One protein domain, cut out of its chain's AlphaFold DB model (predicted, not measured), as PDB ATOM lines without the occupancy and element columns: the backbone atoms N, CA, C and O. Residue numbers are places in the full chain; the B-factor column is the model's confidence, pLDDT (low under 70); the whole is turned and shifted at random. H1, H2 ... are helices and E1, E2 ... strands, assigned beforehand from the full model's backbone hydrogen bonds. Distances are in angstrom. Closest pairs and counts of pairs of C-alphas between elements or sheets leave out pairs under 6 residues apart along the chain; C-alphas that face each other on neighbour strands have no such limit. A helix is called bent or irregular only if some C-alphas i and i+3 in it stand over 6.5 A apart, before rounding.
ATOM      1  N   PRO A  51     -58.807 -37.346 -26.544       96.94
ATOM      2  CA  PRO A  51     -59.319 -38.396 -27.414       96.94
ATOM      3  C   PRO A  51     -58.243 -39.438 -27.735       96.94
ATOM      4  O   PRO A  51     -57.092 -39.087 -28.004       96.94
ATOM      5  N   ALA A  52     -58.633 -40.716 -27.744       96.94
ATOM      6  CA  ALA A  52     -57.721 -41.800 -28.082       96.94
ATOM      7  C   ALA A  52     -57.167 -41.630 -29.505       96.94
ATOM      8  O   ALA A  52     -57.917 -41.475 -30.470       96.94
ATOM      9  N   GLN A  53     -55.844 -41.674 -29.625       97.25
ATOM     10  CA  GLN A  53     -55.132 -41.537 -30.888       97.25
ATOM     11  C   GLN A  53     -55.077 -42.885 -31.616       97.25
ATOM     12  O   GLN A  53     -54.824 -43.928 -31.011       97.25
ATOM     13  N   SER A  54     -55.277 -42.874 -32.934       97.25
ATOM     14  CA  SER A  54     -54.993 -44.030 -33.793       97.25
ATOM     15  C   SER A  54     -53.496 -44.135 -34.087       97.25
ATOM     16  O   SER A  54     -52.801 -43.120 -34.107       97.25
ATOM     17  N   PHE A  55     -53.007 -45.337 -34.402       97.56
ATOM     18  CA  PHE A  55     -51.619 -45.513 -34.837       97.56
ATOM     19  C   PHE A  55     -51.335 -44.702 -36.114       97.56
ATOM     20  O   PHE A  55     -52.012 -44.918 -37.125       97.56
ATOM     21  N   PRO A  56     -50.344 -43.794 -36.116       96.12
ATOM     22  CA  PRO A  56     -49.911 -43.136 -37.341       96.12
ATOM     23  C   PRO A  56     -49.182 -44.133 -38.250       96.12
ATOM     24  O   PRO A  56     -48.648 -45.142 -37.787       96.12
ATOM     25  N   THR A  57     -49.110 -43.841 -39.551       95.69
ATOM     26  CA  THR A  57     -48.560 -44.753 -40.574       95.69
ATOM     27  C   THR A  57     -47.177 -45.310 -40.226       95.69
ATOM     28  O   THR A  57     -46.921 -46.489 -40.450       95.69
ATOM     29  N   HIS A  58     -46.298 -44.492 -39.639       93.31
ATOM     30  CA  HIS A  58     -44.940 -44.898 -39.266       93.31
ATOM     31  C   HIS A  58     -44.880 -45.816 -38.025       93.31
ATOM     32  O   HIS A  58     -43.851 -46.435 -37.784       93.31
ATOM     33  N   VAL A  59     -45.976 -45.947 -37.267       96.62
ATOM     34  CA  VAL A  59     -46.088 -46.810 -36.074       96.62
ATOM     35  C   VAL A  59     -46.857 -48.094 -36.366       96.62
ATOM     36  O   VAL A  59     -46.587 -49.099 -35.720       96.62
ATOM     37  N   VAL A  60     -47.782 -48.109 -37.338       96.81
ATOM     38  CA  VAL A  60     -48.684 -49.255 -37.600       96.81
ATOM     39  C   VAL A  60     -47.942 -50.593 -37.686       96.81
ATOM     40  O   VAL A  60     -48.363 -51.554 -37.046       96.81
ATOM     41  N   GLY A  61     -46.828 -50.659 -38.422       96.56
ATOM     42  CA  GLY A  61     -46.047 -51.895 -38.552       96.56
ATOM     43  C   GLY A  61     -45.412 -52.355 -37.234       96.56
ATOM     44  O   GLY A  61     -45.419 -53.545 -36.925       96.56
ATOM     45  N   HIS A  62     -44.924 -51.419 -36.415       96.25
ATOM     46  CA  HIS A  62     -44.394 -51.731 -35.086       96.25
ATOM     47  C   HIS A  62     -45.506 -52.129 -34.118       96.25
ATOM     48  O   HIS A  62     -45.362 -53.108 -33.397       96.25
ATOM     49  N   ALA A  63     -46.642 -51.433 -34.143       95.62
ATOM     50  CA  ALA A  63     -47.794 -51.792 -33.332       95.62
ATOM     51  C   ALA A  63     -48.272 -53.214 -33.645       95.62
ATOM     52  O   ALA A  63     -48.505 -53.981 -32.724       95.62
ATOM     53  N   GLN A  64     -48.344 -53.601 -34.922       96.38
ATOM     54  CA  GLN A  64     -48.648 -54.982 -35.312       96.38
ATOM     55  C   GLN A  64     -47.601 -55.978 -34.800       96.38
ATOM     56  O   GLN A  64     -47.971 -57.045 -34.324       96.38
ATOM     57  N   LYS A  65     -46.310 -55.627 -34.865       95.50
ATOM     58  CA  LYS A  65     -45.212 -56.459 -34.345       95.50
ATOM     59  C   LYS A  65     -45.310 -56.705 -32.832       95.50
ATOM     60  O   LYS A  65     -44.818 -57.728 -32.370       95.50
ATOM     61  N   PHE A  66     -45.918 -55.788 -32.083       95.69
ATOM     62  CA  PHE A  66     -46.043 -55.847 -30.623       95.69
ATOM     63  C   PHE A  66     -47.502 -55.980 -30.166       95.69
ATOM     64  O   PHE A  66     -47.899 -55.383 -29.167       95.69
ATOM     65  N   ASP A  67     -48.322 -56.707 -30.933       95.62
ATOM     66  CA  ASP A  67     -49.712 -57.059 -30.596       95.62
ATOM     67  C   ASP A  67     -50.608 -55.863 -30.212       95.62
ATOM     68  O   ASP A  67     -51.543 -55.959 -29.417       95.62
ATOM     69  N   GLY A  68     -50.312 -54.691 -30.773       94.81
ATOM     70  CA  GLY A  68     -51.003 -53.436 -30.500       94.81
ATOM     71  C   GLY A  68     -50.749 -52.865 -29.103       94.81
ATOM     72  O   GLY A  68     -51.405 -51.890 -28.735       94.81
ATOM     73  N   LEU A  69     -49.813 -53.416 -28.322       97.56
ATOM     74  CA  LEU A  69     -49.471 -52.976 -26.967       97.56
ATOM     75  C   LEU A  69     -48.618 -51.701 -26.970       97.56
ATOM     76  O   LEU A  69     -47.553 -51.655 -26.364       97.56
ATOM     77  N   CYS A  70     -49.103 -50.653 -27.631       98.38
ATOM     78  CA  CYS A  70     -48.420 -49.373 -27.752       98.38
ATOM     79  C   CYS A  70     -49.324 -48.201 -27.356       98.38
ATOM     80  O   CYS A  70     -50.539 -48.236 -27.576       98.38
ATOM     81  N   ALA A  71     -48.718 -47.146 -26.817       98.38
ATOM     82  CA  ALA A  71     -49.378 -45.883 -26.495       98.38
ATOM     83  C   ALA A  71     -48.471 -44.684 -26.834       98.38
ATOM     84  O   ALA A  71     -47.249 -44.806 -26.700       98.38
ATOM     85  N   PRO A  72     -49.030 -43.540 -27.271       98.12
ATOM     86  CA  PRO A  72     -48.253 -42.333 -27.490       98.12
ATOM     87  C   PRO A  72     -47.880 -41.686 -26.155       98.12
ATOM     88  O   PRO A  72     -48.605 -41.785 -25.167       98.12
ATOM     89  N   VAL A  73     -46.770 -40.954 -26.130       97.81
ATOM     90  CA  VAL A  73     -46.287 -40.268 -24.918       97.81
ATOM     91  C   VAL A  73     -47.136 -39.054 -24.503       97.81
ATOM     92  O   VAL A  73     -46.940 -38.518 -23.417       97.81
ATOM     93  N   THR A  74     -48.087 -38.617 -25.336       97.44
ATOM     94  CA  THR A  74     -48.907 -37.407 -25.114       97.44
ATOM     95  C   THR A  74     -50.325 -37.669 -24.611       97.44
ATOM     96  O   THR A  74     -51.008 -36.734 -24.193       97.44
ATOM     97  N   GLY A  75     -50.808 -38.909 -24.650       96.75
ATOM     98  CA  GLY A  75     -52.180 -39.231 -24.265       96.75
ATOM     99  C   GLY A  75     -52.570 -40.665 -24.617       96.75
ATOM    100  O   GLY A  75     -51.709 -41.470 -24.967       96.75
ATOM    101  N   PRO A  76     -53.859 -41.020 -24.536       98.06
ATOM    102  CA  PRO A  76     -54.288 -42.387 -24.771       98.06
ATOM    103  C   PRO A  76     -54.127 -42.799 -26.240       98.06
ATOM    104  O   PRO A  76     -54.520 -42.083 -27.159       98.06
ATOM    105  N   GLY A  77     -53.589 -43.996 -26.450       97.62
ATOM    106  CA  GLY A  77     -53.659 -44.761 -27.690       97.62
ATOM    107  C   GLY A  77     -54.676 -45.907 -27.600       97.62
ATOM    108  O   GLY A  77     -55.483 -45.958 -26.665       97.62
ATOM    109  N   PRO A  78     -54.635 -46.870 -28.540       97.44
ATOM    110  CA  PRO A  78     -55.610 -47.961 -28.607       97.44
ATOM    111  C   PRO A  78     -55.502 -48.983 -27.462       97.44
ATOM    112  O   PRO A  78     -56.491 -49.637 -27.131       97.44
ATOM    113  N   SER A  79     -54.326 -49.137 -26.841       97.94
ATOM    114  CA  SER A  79     -54.097 -50.123 -25.777       97.94
ATOM    115  C   SER A  79     -54.227 -49.518 -24.383       97.94
ATOM    116  O   SER A  79     -53.370 -48.766 -23.928       97.94
ATOM    117  N   GLN A  80     -55.260 -49.930 -23.642       97.81
ATOM    118  CA  GLN A  80     -55.438 -49.508 -22.246       97.81
ATOM    119  C   GLN A  80     -54.278 -49.933 -21.336       97.81
ATOM    120  O   GLN A  80     -53.952 -49.218 -20.390       97.81
ATOM    121  N   TYR A  81     -53.672 -51.096 -21.595       97.50
ATOM    122  CA  TYR A  81     -52.506 -51.560 -20.844       97.50
ATOM    123  C   TYR A  81     -51.326 -50.604 -21.040       97.50
ATOM    124  O   TYR A  81     -50.796 -50.086 -20.056       97.50
ATOM    125  N   ALA A  82     -50.976 -50.315 -22.298       98.06
ATOM    126  CA  ALA A  82     -49.873 -49.417 -22.616       98.06
ATOM    127  C   ALA A  82     -50.147 -47.995 -22.102       98.06
ATOM    128  O   ALA A  82     -49.273 -47.408 -21.474       98.06
ATOM    129  N   ASN A  83     -51.379 -47.488 -22.249       98.38
ATOM    130  CA  ASN A  83     -51.782 -46.168 -21.751       98.38
ATOM    131  C   ASN A  83     -51.486 -46.001 -20.254       98.38
ATOM    132  O   ASN A  83     -50.865 -45.021 -19.854       98.38
ATOM    133  N   ARG A  84     -51.879 -46.975 -19.417       97.81
ATOM    134  CA  ARG A  84     -51.619 -46.911 -17.967       97.81
ATOM    135  C   ARG A  84     -50.125 -46.896 -17.649       97.81
ATOM    136  O   ARG A  84     -49.701 -46.175 -16.752       97.81
ATOM    137  N   ARG A  85     -49.331 -47.694 -18.368       97.81
ATOM    138  CA  ARG A  85     -47.883 -47.797 -18.140       97.81
ATOM    139  C   ARG A  85     -47.154 -46.529 -18.582       97.81
ATOM    140  O   ARG A  85     -46.358 -46.000 -17.816       97.81
ATOM    141  N   VAL A  86     -47.481 -45.995 -19.758       98.25
ATOM    142  CA  VAL A  86     -46.926 -44.729 -20.261       98.25
ATOM    143  C   VAL A  86     -47.307 -43.558 -19.359       98.25
ATOM    144  O   VAL A  86     -46.444 -42.761 -19.008       98.25
ATOM    145  N   GLN A  87     -48.558 -43.489 -18.896       97.88
ATOM    146  CA  GLN A  87     -48.996 -42.467 -17.944       97.88
ATOM    147  C   GLN A  87     -48.225 -42.534 -16.616       97.88
ATOM    148  O   GLN A  87     -47.852 -41.493 -16.069       97.88
ATOM    149  N   ALA A  88     -47.985 -43.737 -16.087       97.31
ATOM    150  CA  ALA A  88     -47.208 -43.921 -14.863       97.31
ATOM    151  C   ALA A  88     -45.754 -43.449 -15.044       97.31
ATOM    152  O   ALA A  88     -45.255 -42.682 -14.220       97.31
ATOM    153  N   LEU A  89     -45.115 -43.821 -16.160       97.88
ATOM    154  CA  LEU A  89     -43.763 -43.367 -16.499       97.88
ATOM    155  C   LEU A  89     -43.704 -41.840 -16.661       97.88
ATOM    156  O   LEU A  89     -42.838 -41.214 -16.055       97.88
ATOM    157  N   ASN A  90     -44.658 -41.224 -17.373       97.69
ATOM    158  CA  ASN A  90     -44.748 -39.762 -17.485       97.69
ATOM    159  C   ASN A  90     -44.838 -39.097 -16.107       97.69
ATOM    160  O   ASN A  90     -44.115 -38.151 -15.813       97.69
ATOM    161  N   SER A  91     -45.711 -39.622 -15.242       96.50
ATOM    162  CA  SER A  91     -45.955 -39.059 -13.909       96.50
ATOM    163  C   SER A  91     -44.693 -39.041 -13.044       96.50
ATOM    164  O   SER A  91     -44.553 -38.161 -12.196       96.50
ATOM    165  N   LEU A  92     -43.784 -40.002 -13.249       96.50
ATOM    166  CA  LEU A  92     -42.463 -40.033 -12.621       96.50
ATOM    167  C   LEU A  92     -41.492 -39.068 -13.305       96.50
ATOM    168  O   LEU A  92     -40.855 -38.271 -12.621       96.50
ATOM    169  N   MET A  93     -41.402 -39.086 -14.636       97.00
ATOM    170  CA  MET A  93     -40.497 -38.208 -15.385       97.00
ATOM    171  C   MET A  93     -40.774 -36.721 -15.111       97.00
ATOM    172  O   MET A  93     -39.842 -35.949 -14.898       97.00
ATOM    173  N   GLU A  94     -42.043 -36.328 -14.974       96.00
ATOM    174  CA  GLU A  94     -42.458 -34.960 -14.634       96.00
ATOM    175  C   GLU A  94     -41.956 -34.455 -13.268       96.00
ATOM    176  O   GLU A  94     -42.022 -33.247 -13.012       96.00
ATOM    177  N   LYS A  95     -41.464 -35.343 -12.388       96.25
ATOM    178  CA  LYS A  95     -40.933 -34.988 -11.059       96.25
ATOM    179  C   LYS A  95     -39.562 -34.326 -11.109       96.25
ATOM    180  O   LYS A  95     -39.133 -33.778 -10.097       96.25
ATOM    181  N   THR A  96     -38.883 -34.373 -12.251       96.38
ATOM    182  CA  THR A  96     -37.504 -33.897 -12.396       96.38
ATOM    183  C   THR A  96     -37.353 -33.024 -13.642       96.38
ATOM    184  O   THR A  96     -38.076 -33.239 -14.620       96.38
ATOM    185  N   PRO A  97     -36.447 -32.027 -13.646       96.38
ATOM    186  CA  PRO A  97     -36.173 -31.232 -14.841       96.38
ATOM    187  C   PRO A  97     -35.726 -32.074 -16.040       96.38
ATOM    188  O   PRO A  97     -36.210 -31.831 -17.147       96.38
ATOM    189  N   LEU A  98     -34.856 -33.075 -15.845       96.62
ATOM    190  CA  LEU A  98     -34.404 -33.922 -16.954       96.62
ATOM    191  C   LEU A  98     -35.480 -34.863 -17.468       96.62
ATOM    192  O   LEU A  98     -35.668 -34.949 -18.682       96.62
ATOM    193  N   GLY A  99     -36.206 -35.526 -16.566       97.62
ATOM    194  CA  GLY A  99     -37.306 -36.404 -16.951       97.62
ATOM    195  C   GLY A  99     -38.370 -35.640 -17.741       97.62
ATOM    196  O   GLY A  99     -38.789 -36.084 -18.809       97.62
ATOM    197  N   ARG A 100     -38.745 -34.442 -17.278       97.50
ATOM    198  CA  ARG A 100     -39.670 -33.558 -17.996       97.50
ATOM    199  C   ARG A 100     -39.137 -33.183 -19.378       97.50
ATOM    200  O   ARG A 100     -39.852 -33.359 -20.359       97.50
ATOM    201  N   HIS A 101     -37.897 -32.697 -19.459       96.62
ATOM    202  CA  HIS A 101     -37.282 -32.290 -20.728       96.62
ATOM    203  C   HIS A 101     -37.290 -33.420 -21.748       96.62
ATOM    204  O   HIS A 101     -37.734 -33.228 -22.877       96.62
ATOM    205  N   ILE A 102     -36.833 -34.614 -21.363       97.38
ATOM    206  CA  ILE A 102     -36.734 -35.711 -22.323       97.38
ATOM    207  C   ILE A 102     -38.115 -36.206 -22.769       97.38
ATOM    208  O   ILE A 102     -38.306 -36.570 -23.930       97.38
ATOM    209  N   TRP A 103     -39.116 -36.128 -21.889       97.94
ATOM    210  CA  TRP A 103     -40.496 -36.421 -22.256       97.94
ATOM    211  C   TRP A 103     -41.086 -35.365 -23.205       97.94
ATOM    212  O   TRP A 103     -41.772 -35.715 -24.164       97.94
ATOM    213  N   GLU A 104     -40.765 -34.080 -23.020       96.88
ATOM    214  CA  GLU A 104     -41.113 -33.002 -23.961       96.88
ATOM    215  C   GLU A 104     -40.467 -33.218 -25.338       96.88
ATOM    216  O   GLU A 104     -41.127 -33.040 -26.370       96.88
ATOM    217  N   GLN A 105     -39.205 -33.666 -25.379       96.31
ATOM    218  CA  GLN A 105     -38.540 -34.037 -26.633       96.31
ATOM    219  C   GLN A 105     -39.260 -35.193 -27.338       96.31
ATOM    220  O   GLN A 105     -39.372 -35.192 -28.563       96.31
ATOM    221  N   ALA A 106     -39.789 -36.155 -26.588       97.31
ATOM    222  CA  ALA A 106     -40.555 -37.270 -27.135       97.31
ATOM    223  C   ALA A 106     -41.941 -36.835 -27.635       97.31
ATOM    224  O   ALA A 106     -42.389 -37.247 -28.706       97.31
ATOM    225  N   ALA A 107     -42.618 -35.971 -26.878       97.00
ATOM    226  CA  ALA A 107     -43.949 -35.459 -27.191       97.00
ATOM    227  C   ALA A 107     -43.975 -34.585 -28.451       97.00
ATOM    228  O   ALA A 107     -44.976 -34.552 -29.164       97.00
ATOM    229  N   THR A 108     -42.870 -33.895 -28.732       95.31
ATOM    230  CA  THR A 108     -42.732 -32.950 -29.849       95.31
ATOM    231  C   THR A 108     -41.877 -33.489 -30.997       95.31
ATOM    232  O   THR A 108     -41.376 -32.701 -31.798       95.31
ATOM    233  N   TYR A 109     -41.665 -34.806 -31.067       94.62
ATOM    234  CA  TYR A 109     -40.851 -35.432 -32.110       94.62
ATOM    235  C   TYR A 109     -41.407 -35.151 -33.520       94.62
ATOM    236  O   TYR A 109     -42.617 -35.076 -33.737       94.62
ATOM    237  N   ASP A 110     -40.512 -34.974 -34.495       90.25
ATOM    238  CA  ASP A 110     -40.836 -34.337 -35.781       90.25
ATOM    239  C   ASP A 110     -41.792 -35.164 -36.663       90.25
ATOM    240  O   ASP A 110     -42.448 -34.632 -37.558       90.25
ATOM    241  N   LYS A 111     -41.903 -36.474 -36.404       89.56
ATOM    242  CA  LYS A 111     -42.840 -37.383 -37.093       89.56
ATOM    243  C   LYS A 111     -44.196 -37.493 -36.385       89.56
ATOM    244  O   LYS A 111     -45.067 -38.230 -36.845       89.56
ATOM    245  N   GLY A 112     -44.383 -36.740 -35.304       92.56
ATOM    246  CA  GLY A 112     -45.468 -36.867 -34.339       92.56
ATOM    247  C   GLY A 112     -44.941 -37.361 -32.986       92.56
ATOM    248  O   GLY A 112     -43.785 -37.778 -32.904       92.56
ATOM    249  N   PRO A 113     -45.772 -37.332 -31.927       95.75
ATOM    250  CA  PRO A 113     -45.381 -37.822 -30.611       95.75
ATOM    251  C   PRO A 113     -44.825 -39.242 -30.672       95.75
ATOM    252  O   PRO A 113     -45.381 -40.096 -31.367       95.75
ATOM    253  N   ALA A 114     -43.761 -39.494 -29.913       97.81
ATOM    254  CA  ALA A 114     -43.192 -40.826 -29.769       97.81
ATOM    255  C   ALA A 114     -44.221 -41.826 -29.214       97.81
ATOM    256  O   ALA A 114     -45.165 -41.457 -28.508       97.81
ATOM    257  N   TRP A 115     -44.006 -43.105 -29.508       98.44
ATOM    258  CA  TRP A 115     -44.821 -44.215 -29.021       98.44
ATOM    259  C   TRP A 115     -43.970 -45.174 -28.205       98.44
ATOM    260  O   TRP A 115     -42.855 -45.505 -28.596       98.44
ATOM    261  N   ILE A 116     -44.519 -45.651 -27.093       98.50
ATOM    262  CA  ILE A 116     -43.906 -46.693 -26.270       98.50
ATOM    263  C   ILE A 116     -44.736 -47.959 -26.441       98.50
ATOM    264  O   ILE A 116     -45.936 -47.977 -26.149       98.50
ATOM    265  N   CYS A 117     -44.086 -49.004 -26.933       98.25
ATOM    266  CA  CYS A 117     -44.623 -50.343 -27.087       98.25
ATOM    267  C   CYS A 117     -44.103 -51.268 -25.985       98.25
ATOM    268  O   CYS A 117     -43.022 -51.064 -25.438       98.25
ATOM    269  N   PHE A 118     -44.865 -52.311 -25.687       97.75
ATOM    270  CA  PHE A 118     -44.523 -53.312 -24.688       97.75
ATOM    271  C   PHE A 118     -44.541 -54.693 -25.328       97.75
ATOM    272  O   PHE A 118     -45.489 -55.032 -26.029       97.75
ATOM    273  N   THR A 119     -43.513 -55.494 -25.070       95.12
ATOM    274  CA  THR A 119     -43.433 -56.872 -25.565       95.12
ATOM    275  C   THR A 119     -42.926 -57.792 -24.464       95.12
ATOM    276  O   THR A 119     -41.952 -57.432 -23.802       95.12
ATOM    277  N   PRO A 120     -43.539 -58.965 -24.239       91.31
ATOM    278  CA  PRO A 120     -42.969 -59.955 -23.338       91.31
ATOM    279  C   PRO A 120     -41.753 -60.622 -23.985       91.31
ATOM    280  O   PRO A 120     -41.551 -60.540 -25.201       91.31
ATOM    281  N   SER A 121     -40.972 -61.317 -23.162       80.25
ATOM    282  CA  SER A 121     -39.933 -62.270 -23.563       80.25
ATOM    283  C   SER A 121     -38.867 -61.704 -24.508       80.25
ATOM    284  O   SER A 121     -38.296 -62.428 -25.320       80.25
ATOM    285  N   SER A 122     -38.591 -60.406 -24.393       80.62
ATOM    286  CA  SER A 122     -37.436 -59.775 -25.029       80.62
ATOM    287  C   SER A 122     -36.162 -60.137 -24.262       80.62
ATOM    288  O   SER A 122     -36.144 -60.138 -23.033       80.62
ATOM    289  N   ASP A 123     -35.078 -60.419 -24.978       76.94
ATOM    290  CA  ASP A 123     -33.731 -60.570 -24.411       76.94
ATOM    291  C   ASP A 123     -33.078 -59.214 -24.080       76.94
ATOM    292  O   ASP A 123     -32.067 -59.146 -23.379       76.94
ATOM    293  N   MET A 124     -33.675 -58.122 -24.559       80.69
ATOM    294  CA  MET A 124     -33.316 -56.742 -24.240       80.69
ATOM    295  C   MET A 124     -34.274 -56.139 -23.211       80.69
ATOM    296  O   MET A 124     -35.457 -56.487 -23.176       80.69
ATOM    297  N   TYR A 125     -33.774 -55.188 -22.419       86.44
ATOM    298  CA  TYR A 125     -34.557 -54.447 -21.425       86.44
ATOM    299  C   TYR A 125     -35.518 -53.482 -22.108       86.44
ATOM    300  O   TYR A 125     -36.716 -53.430 -21.813       86.44
ATOM    301  N   ALA A 126     -34.952 -52.744 -23.053       92.38
ATOM    302  CA  ALA A 126     -35.615 -51.792 -23.900       92.38
ATOM    303  C   ALA A 126     -34.793 -51.602 -25.180       92.38
ATOM    304  O   ALA A 126     -33.674 -52.109 -25.274       92.38
ATOM    305  N   PHE A 127     -35.391 -50.958 -26.177       93.75
ATOM    306  CA  PHE A 127     -34.680 -50.488 -27.363       93.75
ATOM    307  C   PHE A 127     -35.504 -49.444 -28.122       93.75
ATOM    308  O   PHE A 127     -36.743 -49.460 -28.116       93.75
ATOM    309  N   TYR A 128     -34.809 -48.580 -28.852       96.06
ATOM    310  CA  TYR A 128     -35.381 -47.552 -29.712       96.06
ATOM    311  C   TYR A 128     -35.220 -47.883 -31.205       96.06
ATOM    312  O   TYR A 128     -34.121 -48.138 -31.701       96.06
ATOM    313  N   TYR A 129     -36.314 -47.809 -31.968       94.44
ATOM    314  CA  TYR A 129     -36.260 -47.875 -33.429       94.44
ATOM    315  C   TYR A 129     -35.951 -46.499 -34.022       94.44
ATOM    316  O   TYR A 129     -36.852 -45.676 -34.237       94.44
ATOM    317  N   THR A 130     -34.676 -46.291 -34.357       90.88
ATOM    318  CA  THR A 130     -34.201 -45.089 -35.063       90.88
ATOM    319  C   THR A 130     -35.056 -44.809 -36.300       90.88
ATOM    320  O   THR A 130     -35.356 -45.704 -37.091       90.88
ATOM    321  N   GLY A 131     -35.461 -43.557 -36.475       91.12
ATOM    322  CA  GLY A 131     -36.251 -43.099 -37.608       91.12
ATOM    323  C   GLY A 131     -37.757 -43.289 -37.446       91.12
ATOM    324  O   GLY A 131     -38.497 -42.938 -38.367       91.12
ATOM    325  N   THR A 132     -38.242 -43.826 -36.330       93.31
ATOM    326  CA  THR A 132     -39.673 -44.149 -36.182       93.31
ATOM    327  C   THR A 132     -40.332 -43.464 -34.995       93.31
ATOM    328  O   THR A 132     -41.550 -43.340 -34.984       93.31
ATOM    329  N   GLY A 133     -39.569 -43.007 -33.998       95.38
ATOM    330  CA  GLY A 133     -40.163 -42.521 -32.751       95.38
ATOM    331  C   GLY A 133     -40.808 -43.634 -31.913       95.38
ATOM    332  O   GLY A 133     -41.595 -43.326 -31.023       95.38
ATOM    333  N   VAL A 134     -40.510 -44.910 -32.190       98.00
ATOM    334  CA  VAL A 134     -41.026 -46.058 -31.432       98.00
ATOM    335  C   VAL A 134     -39.961 -46.576 -30.473       98.00
ATOM    336  O   VAL A 134     -38.897 -47.031 -30.891       98.00
ATOM    337  N   LEU A 135     -40.288 -46.545 -29.188       97.88
ATOM    338  CA  LEU A 135     -39.548 -47.183 -28.109       97.88
ATOM    339  C   LEU A 135     -40.244 -48.489 -27.738       97.88
ATOM    340  O   LEU A 135     -41.471 -48.583 -27.802       97.88
ATOM    341  N   VAL A 136     -39.482 -49.486 -27.313       97.50
ATOM    342  CA  VAL A 136     -40.021 -50.771 -26.868       97.50
ATOM    343  C   VAL A 136     -39.467 -51.110 -25.499       97.50
ATOM    344  O   VAL A 136     -38.265 -51.009 -25.287       97.50
ATOM    345  N   LEU A 137     -40.339 -51.536 -24.590       96.44
ATOM    346  CA  LEU A 137     -39.986 -52.039 -23.266       96.44
ATOM    347  C   LEU A 137     -40.343 -53.514 -23.136       96.44
ATOM    348  O   LEU A 137     -41.420 -53.945 -23.563       96.44
ATOM    349  N   ASN A 138     -39.478 -54.277 -22.474       94.31
ATOM    350  CA  ASN A 138     -39.789 -55.650 -22.110       94.31
ATOM    351  C   ASN A 138     -40.833 -55.685 -20.988       94.31
ATOM    352  O   ASN A 138     -40.530 -55.327 -19.852       94.31
ATOM    353  N   SER A 139     -42.056 -56.133 -21.271       95.44
ATOM    354  CA  SER A 139     -43.147 -56.132 -20.290       95.44
ATOM    355  C   SER A 139     -42.945 -57.082 -19.113       95.44
ATOM    356  O   SER A 139     -43.626 -56.900 -18.105       95.44
ATOM    357  N   ASP A 140     -42.036 -58.053 -19.231       92.50
ATOM    358  CA  ASP A 140     -41.761 -59.040 -18.180       92.50
ATOM    359  C   ASP A 140     -40.848 -58.477 -17.082       92.50
ATOM    360  O   ASP A 140     -40.717 -59.074 -16.013       92.50
ATOM    361  N   LEU A 141     -40.230 -57.315 -17.322       90.25
ATOM    362  CA  LEU A 141     -39.369 -56.674 -16.341       90.25
ATOM    363  C   LEU A 141     -40.162 -55.921 -15.256       90.25
ATOM    364  O   LEU A 141     -41.229 -55.353 -15.533       90.25
ATOM    365  N   PRO A 142     -39.634 -55.866 -14.018       92.31
ATOM    366  CA  PRO A 142     -40.191 -55.046 -12.950       92.31
ATOM    367  C   PRO A 142     -40.250 -53.558 -13.313       92.31
ATOM    368  O   PRO A 142     -39.461 -53.055 -14.107       92.31
ATOM    369  N   GLU A 143     -41.140 -52.818 -12.651       93.75
ATOM    370  CA  GLU A 143     -41.311 -51.377 -12.877       93.75
ATOM    371  C   GLU A 143     -40.015 -50.571 -12.694       93.75
ATOM    372  O   GLU A 143     -39.757 -49.665 -13.482       93.75
ATOM    373  N   GLY A 144     -39.176 -50.921 -11.712       94.31
ATOM    374  CA  GLY A 144     -37.879 -50.267 -11.507       94.31
ATOM    375  C   GLY A 144     -36.985 -50.314 -12.750       94.31
ATOM    376  O   GLY A 144     -36.377 -49.306 -13.097       94.31
ATOM    377  N   GLU A 145     -36.980 -51.433 -13.478       93.25
ATOM    378  CA  GLU A 145     -36.203 -51.583 -14.715       93.25
ATOM    379  C   GLU A 145     -36.788 -50.743 -15.860       93.25
ATOM    380  O   GLU A 145     -36.048 -50.174 -16.657       93.25
ATOM    381  N   HIS A 146     -38.117 -50.580 -15.923       95.12
ATOM    382  CA  HIS A 146     -38.739 -49.653 -16.881       95.12
ATOM    383  C   HIS A 146     -38.380 -48.202 -16.588       95.12
ATOM    384  O   HIS A 146     -38.114 -47.445 -17.518       95.12
ATOM    385  N   ILE A 147     -38.349 -47.820 -15.309       97.19
ATOM    386  CA  ILE A 147     -37.927 -46.480 -14.888       97.19
ATOM    387  C   ILE A 147     -36.451 -46.261 -15.235       97.19
ATOM    388  O   ILE A 147     -36.109 -45.179 -15.708       97.19
ATOM    389  N   ALA A 148     -35.597 -47.273 -15.041       95.56
ATOM    390  CA  ALA A 148     -34.179 -47.224 -15.393       95.56
ATOM    391  C   ALA A 148     -33.950 -47.084 -16.907       95.56
ATOM    392  O   ALA A 148     -33.128 -46.276 -17.333       95.56
ATOM    393  N   ALA A 149     -34.707 -47.828 -17.718       95.25
ATOM    394  CA  ALA A 149     -34.525 -47.874 -19.163       95.25
ATOM    395  C   ALA A 149     -35.119 -46.666 -19.909       95.25
ATOM    396  O   ALA A 149     -34.564 -46.234 -20.917       95.25
ATOM    397  N   ILE A 150     -36.236 -46.085 -19.446       97.50
ATOM    398  CA  ILE A 150     -36.913 -45.032 -20.222       97.50
ATOM    399  C   ILE A 150     -36.065 -43.792 -20.533       97.50
ATOM    400  O   ILE A 150     -36.098 -43.363 -21.690       97.50
ATOM    401  N   PRO A 151     -35.298 -43.194 -19.597       98.06
ATOM    402  CA  PRO A 151     -34.500 -42.022 -19.941       98.06
ATOM    403  C   PRO A 151     -33.374 -42.359 -20.931       98.06
ATOM    404  O   PRO A 151     -33.027 -41.501 -21.739       98.06
ATOM    405  N   HIS A 152     -32.855 -43.594 -20.917       97.88
ATOM    406  CA  HIS A 152     -31.857 -44.075 -21.877       97.88
ATOM    407  C   HIS A 152     -32.436 -44.078 -23.297       97.88
ATOM    408  O   HIS A 152     -31.934 -43.402 -24.195       97.88
ATOM    409  N   GLU A 153     -33.561 -44.765 -23.496       97.94
ATOM    410  CA  GLU A 153     -34.169 -44.887 -24.824       97.94
ATOM    411  C   GLU A 153     -34.696 -43.554 -25.364       97.94
ATOM    412  O   GLU A 153     -34.589 -43.252 -26.554       97.94
ATOM    413  N   LEU A 154     -35.250 -42.711 -24.489       98.06
ATOM    414  CA  LEU A 154     -35.689 -41.376 -24.883       98.06
ATOM    415  C   LEU A 154     -34.500 -40.477 -25.256       98.06
ATOM    416  O   LEU A 154     -34.631 -39.621 -26.137       98.06
ATOM    417  N   ARG A 155     -33.321 -40.698 -24.661       98.06
ATOM    418  CA  ARG A 155     -32.098 -40.004 -25.068       98.06
ATOM    419  C   ARG A 155     -31.669 -40.388 -26.481       98.06
ATOM    420  O   ARG A 155     -31.244 -39.500 -27.217       98.06
ATOM    421  N   HIS A 156     -31.859 -41.630 -26.926       97.50
ATOM    422  CA  HIS A 156     -31.623 -41.985 -28.333       97.50
ATOM    423  C   HIS A 156     -32.525 -41.222 -29.307       97.50
ATOM    424  O   HIS A 156     -32.056 -40.790 -30.365       97.50
ATOM    425  N   LEU A 157     -33.787 -40.997 -28.938       96.94
ATOM    426  CA  LEU A 157     -34.690 -40.154 -29.720       96.94
ATOM    427  C   LEU A 157     -34.161 -38.717 -29.808       96.94
ATOM    428  O   LEU A 157     -34.094 -38.154 -30.898       96.94
ATOM    429  N   GLU A 158     -33.744 -38.116 -28.692       96.94
ATOM    430  CA  GLU A 158     -33.163 -36.766 -28.705       96.94
ATOM    431  C   GLU A 158     -31.864 -36.708 -29.526       96.94
ATOM    432  O   GLU A 158     -31.669 -35.777 -30.308       96.94
ATOM    433  N   GLN A 159     -30.991 -37.711 -29.413       95.75
ATOM    434  CA  GLN A 159     -29.779 -37.816 -30.229       95.75
ATOM    435  C   GLN A 159     -30.104 -37.838 -31.729       95.75
ATOM    436  O   GLN A 159     -29.453 -37.143 -32.511       95.75
ATOM    437  N   GLU A 160     -31.126 -38.595 -32.137       94.50
ATOM    438  CA  GLU A 160     -31.610 -38.604 -33.517       94.50
ATOM    439  C   GLU A 160     -32.099 -37.219 -33.954       94.50
ATOM    440  O   GLU A 160     -31.668 -36.731 -35.000       94.50
ATOM    441  N   ARG A 161     -32.942 -36.557 -33.149       93.62
ATOM    442  CA  ARG A 161     -33.441 -35.201 -33.453       93.62
ATOM    443  C   ARG A 161     -32.312 -34.197 -33.660       93.62
ATOM    444  O   ARG A 161     -32.438 -33.257 -34.437       93.62
ATOM    445  N   ARG A 162     -31.202 -34.398 -32.954       93.00
ATOM    446  CA  ARG A 162     -30.009 -33.547 -33.007       93.00
ATOM    447  C   ARG A 162     -29.041 -33.934 -34.127       93.00
ATOM    448  O   ARG A 162     -28.006 -33.292 -34.270       93.00
ATOM    449  N   GLY A 163     -29.378 -34.943 -34.933       92.25
ATOM    450  CA  GLY A 163     -28.606 -35.347 -36.104       92.25
ATOM    451  C   GLY A 163     -27.454 -36.308 -35.813       92.25
ATOM    452  O   GLY A 163     -26.629 -36.525 -36.698       92.25
TER     453      GLY A 163
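AT A GLANCE: This is residues 51 to 163 of the 339 residues of an uncharacterized protein of Micavibrio aeruginosavorus EPB (UniProt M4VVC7). A small twisted sheet of four strands makes the core, with helices packed on both of its faces: H2 and H4 cover one face, and the short H1 packs on the other. H3 folds back from H2 as a helical hairpin and packs on H4, and it only grazes the sheet with its residues 106 to 107. The printed part has 113 residues, with four named helices and four named strands in the order H1 E1 H2 H3 E2 E3 E4 H4; the class is mixed, helices and strands. The sheet runs E1 E2 E4 E3 and is mixed, with E2 and E4 parallel and the two edge strands antiparallel to their neighbours. The whole is compact and rounded, with a radius of gyration of the C-alphas of 12.5 A and spans of 33 by 30 by 28 A.

HOW THE PARTS SIT: Start at H1, residues 57 to 65, then find the strands E1 at 70 to 72, E2 at 115 to 119, E3 at 126 to 129 and E4 at 134 to 138. H1 is on the sheet at a height of 9.4 A; its closest C-alphas to E1 are Ala 63 and Cys 70, 6.1 A. Between E1 and E2, N 71 and O 116 are within hydrogen-bond range at 3.0 A; between E2 and E4, N 117 and O 135 at 2.8 A; between E3 and E4, a hairpin, N 129 and O 134 at 2.9 A. Next comes H2, residues 80 to 93, on the opposite face from H1 at a height of 9.3 A; the C-alphas of Ala 71 and Ala 82, the closest of E1 and H2, are 5.3 A apart. H3, residues 97 to 107, touches residues 90 to 93 of H2, closest at C-alphas Met 93 and Gly 99, 4.0 A; the two run opposite ways at 38 degrees, only just a steep tilt. Last, H4, residues 143 to 161, is on the same face as H2, over E4 and E3, at a height of 8.4 A; on the local plane it stands at 21 degrees to E4, along the strands. With its residues 151 to 158 it touches H3, closest at C-alphas Ile 102 and Leu 154, 6.3 A, at a steep tilt of 62 degrees. H2 and H4 on one face of the sheet E1 E2 E4 E3 and H1 on the other make three layers, helices on both faces of a sheet. In H2 and H3 every O i to N i+4 pair is within hydrogen-bond range; in H1 3 of 5 are and in H4 13 of 15.

IN THESE COORDINATES: Find C-alpha 57 at (-48.560, -44.753, -40.574), where H1 begins; it is irregular, with C-alphas 58 and 61 7.1 A apart. H2 covers 19.9 A and H3 15.2 A from first to last C-alpha, E2 13.2 A and E4 13.4 A. H4 covers 27.3 A, ending at C-alpha 161 at (-33.441, -35.201, -33.453); it is only just irregular, with C-alphas 148 and 151 6.9 A apart.

THE WHOLE: The two C-alphas farthest apart, those of Pro 51 and Asp 123, are 34.0 A apart. The printed part has no cut, and no link is long. The mean pLDDT of the printed part is 95.4, and no printed residue is under 70.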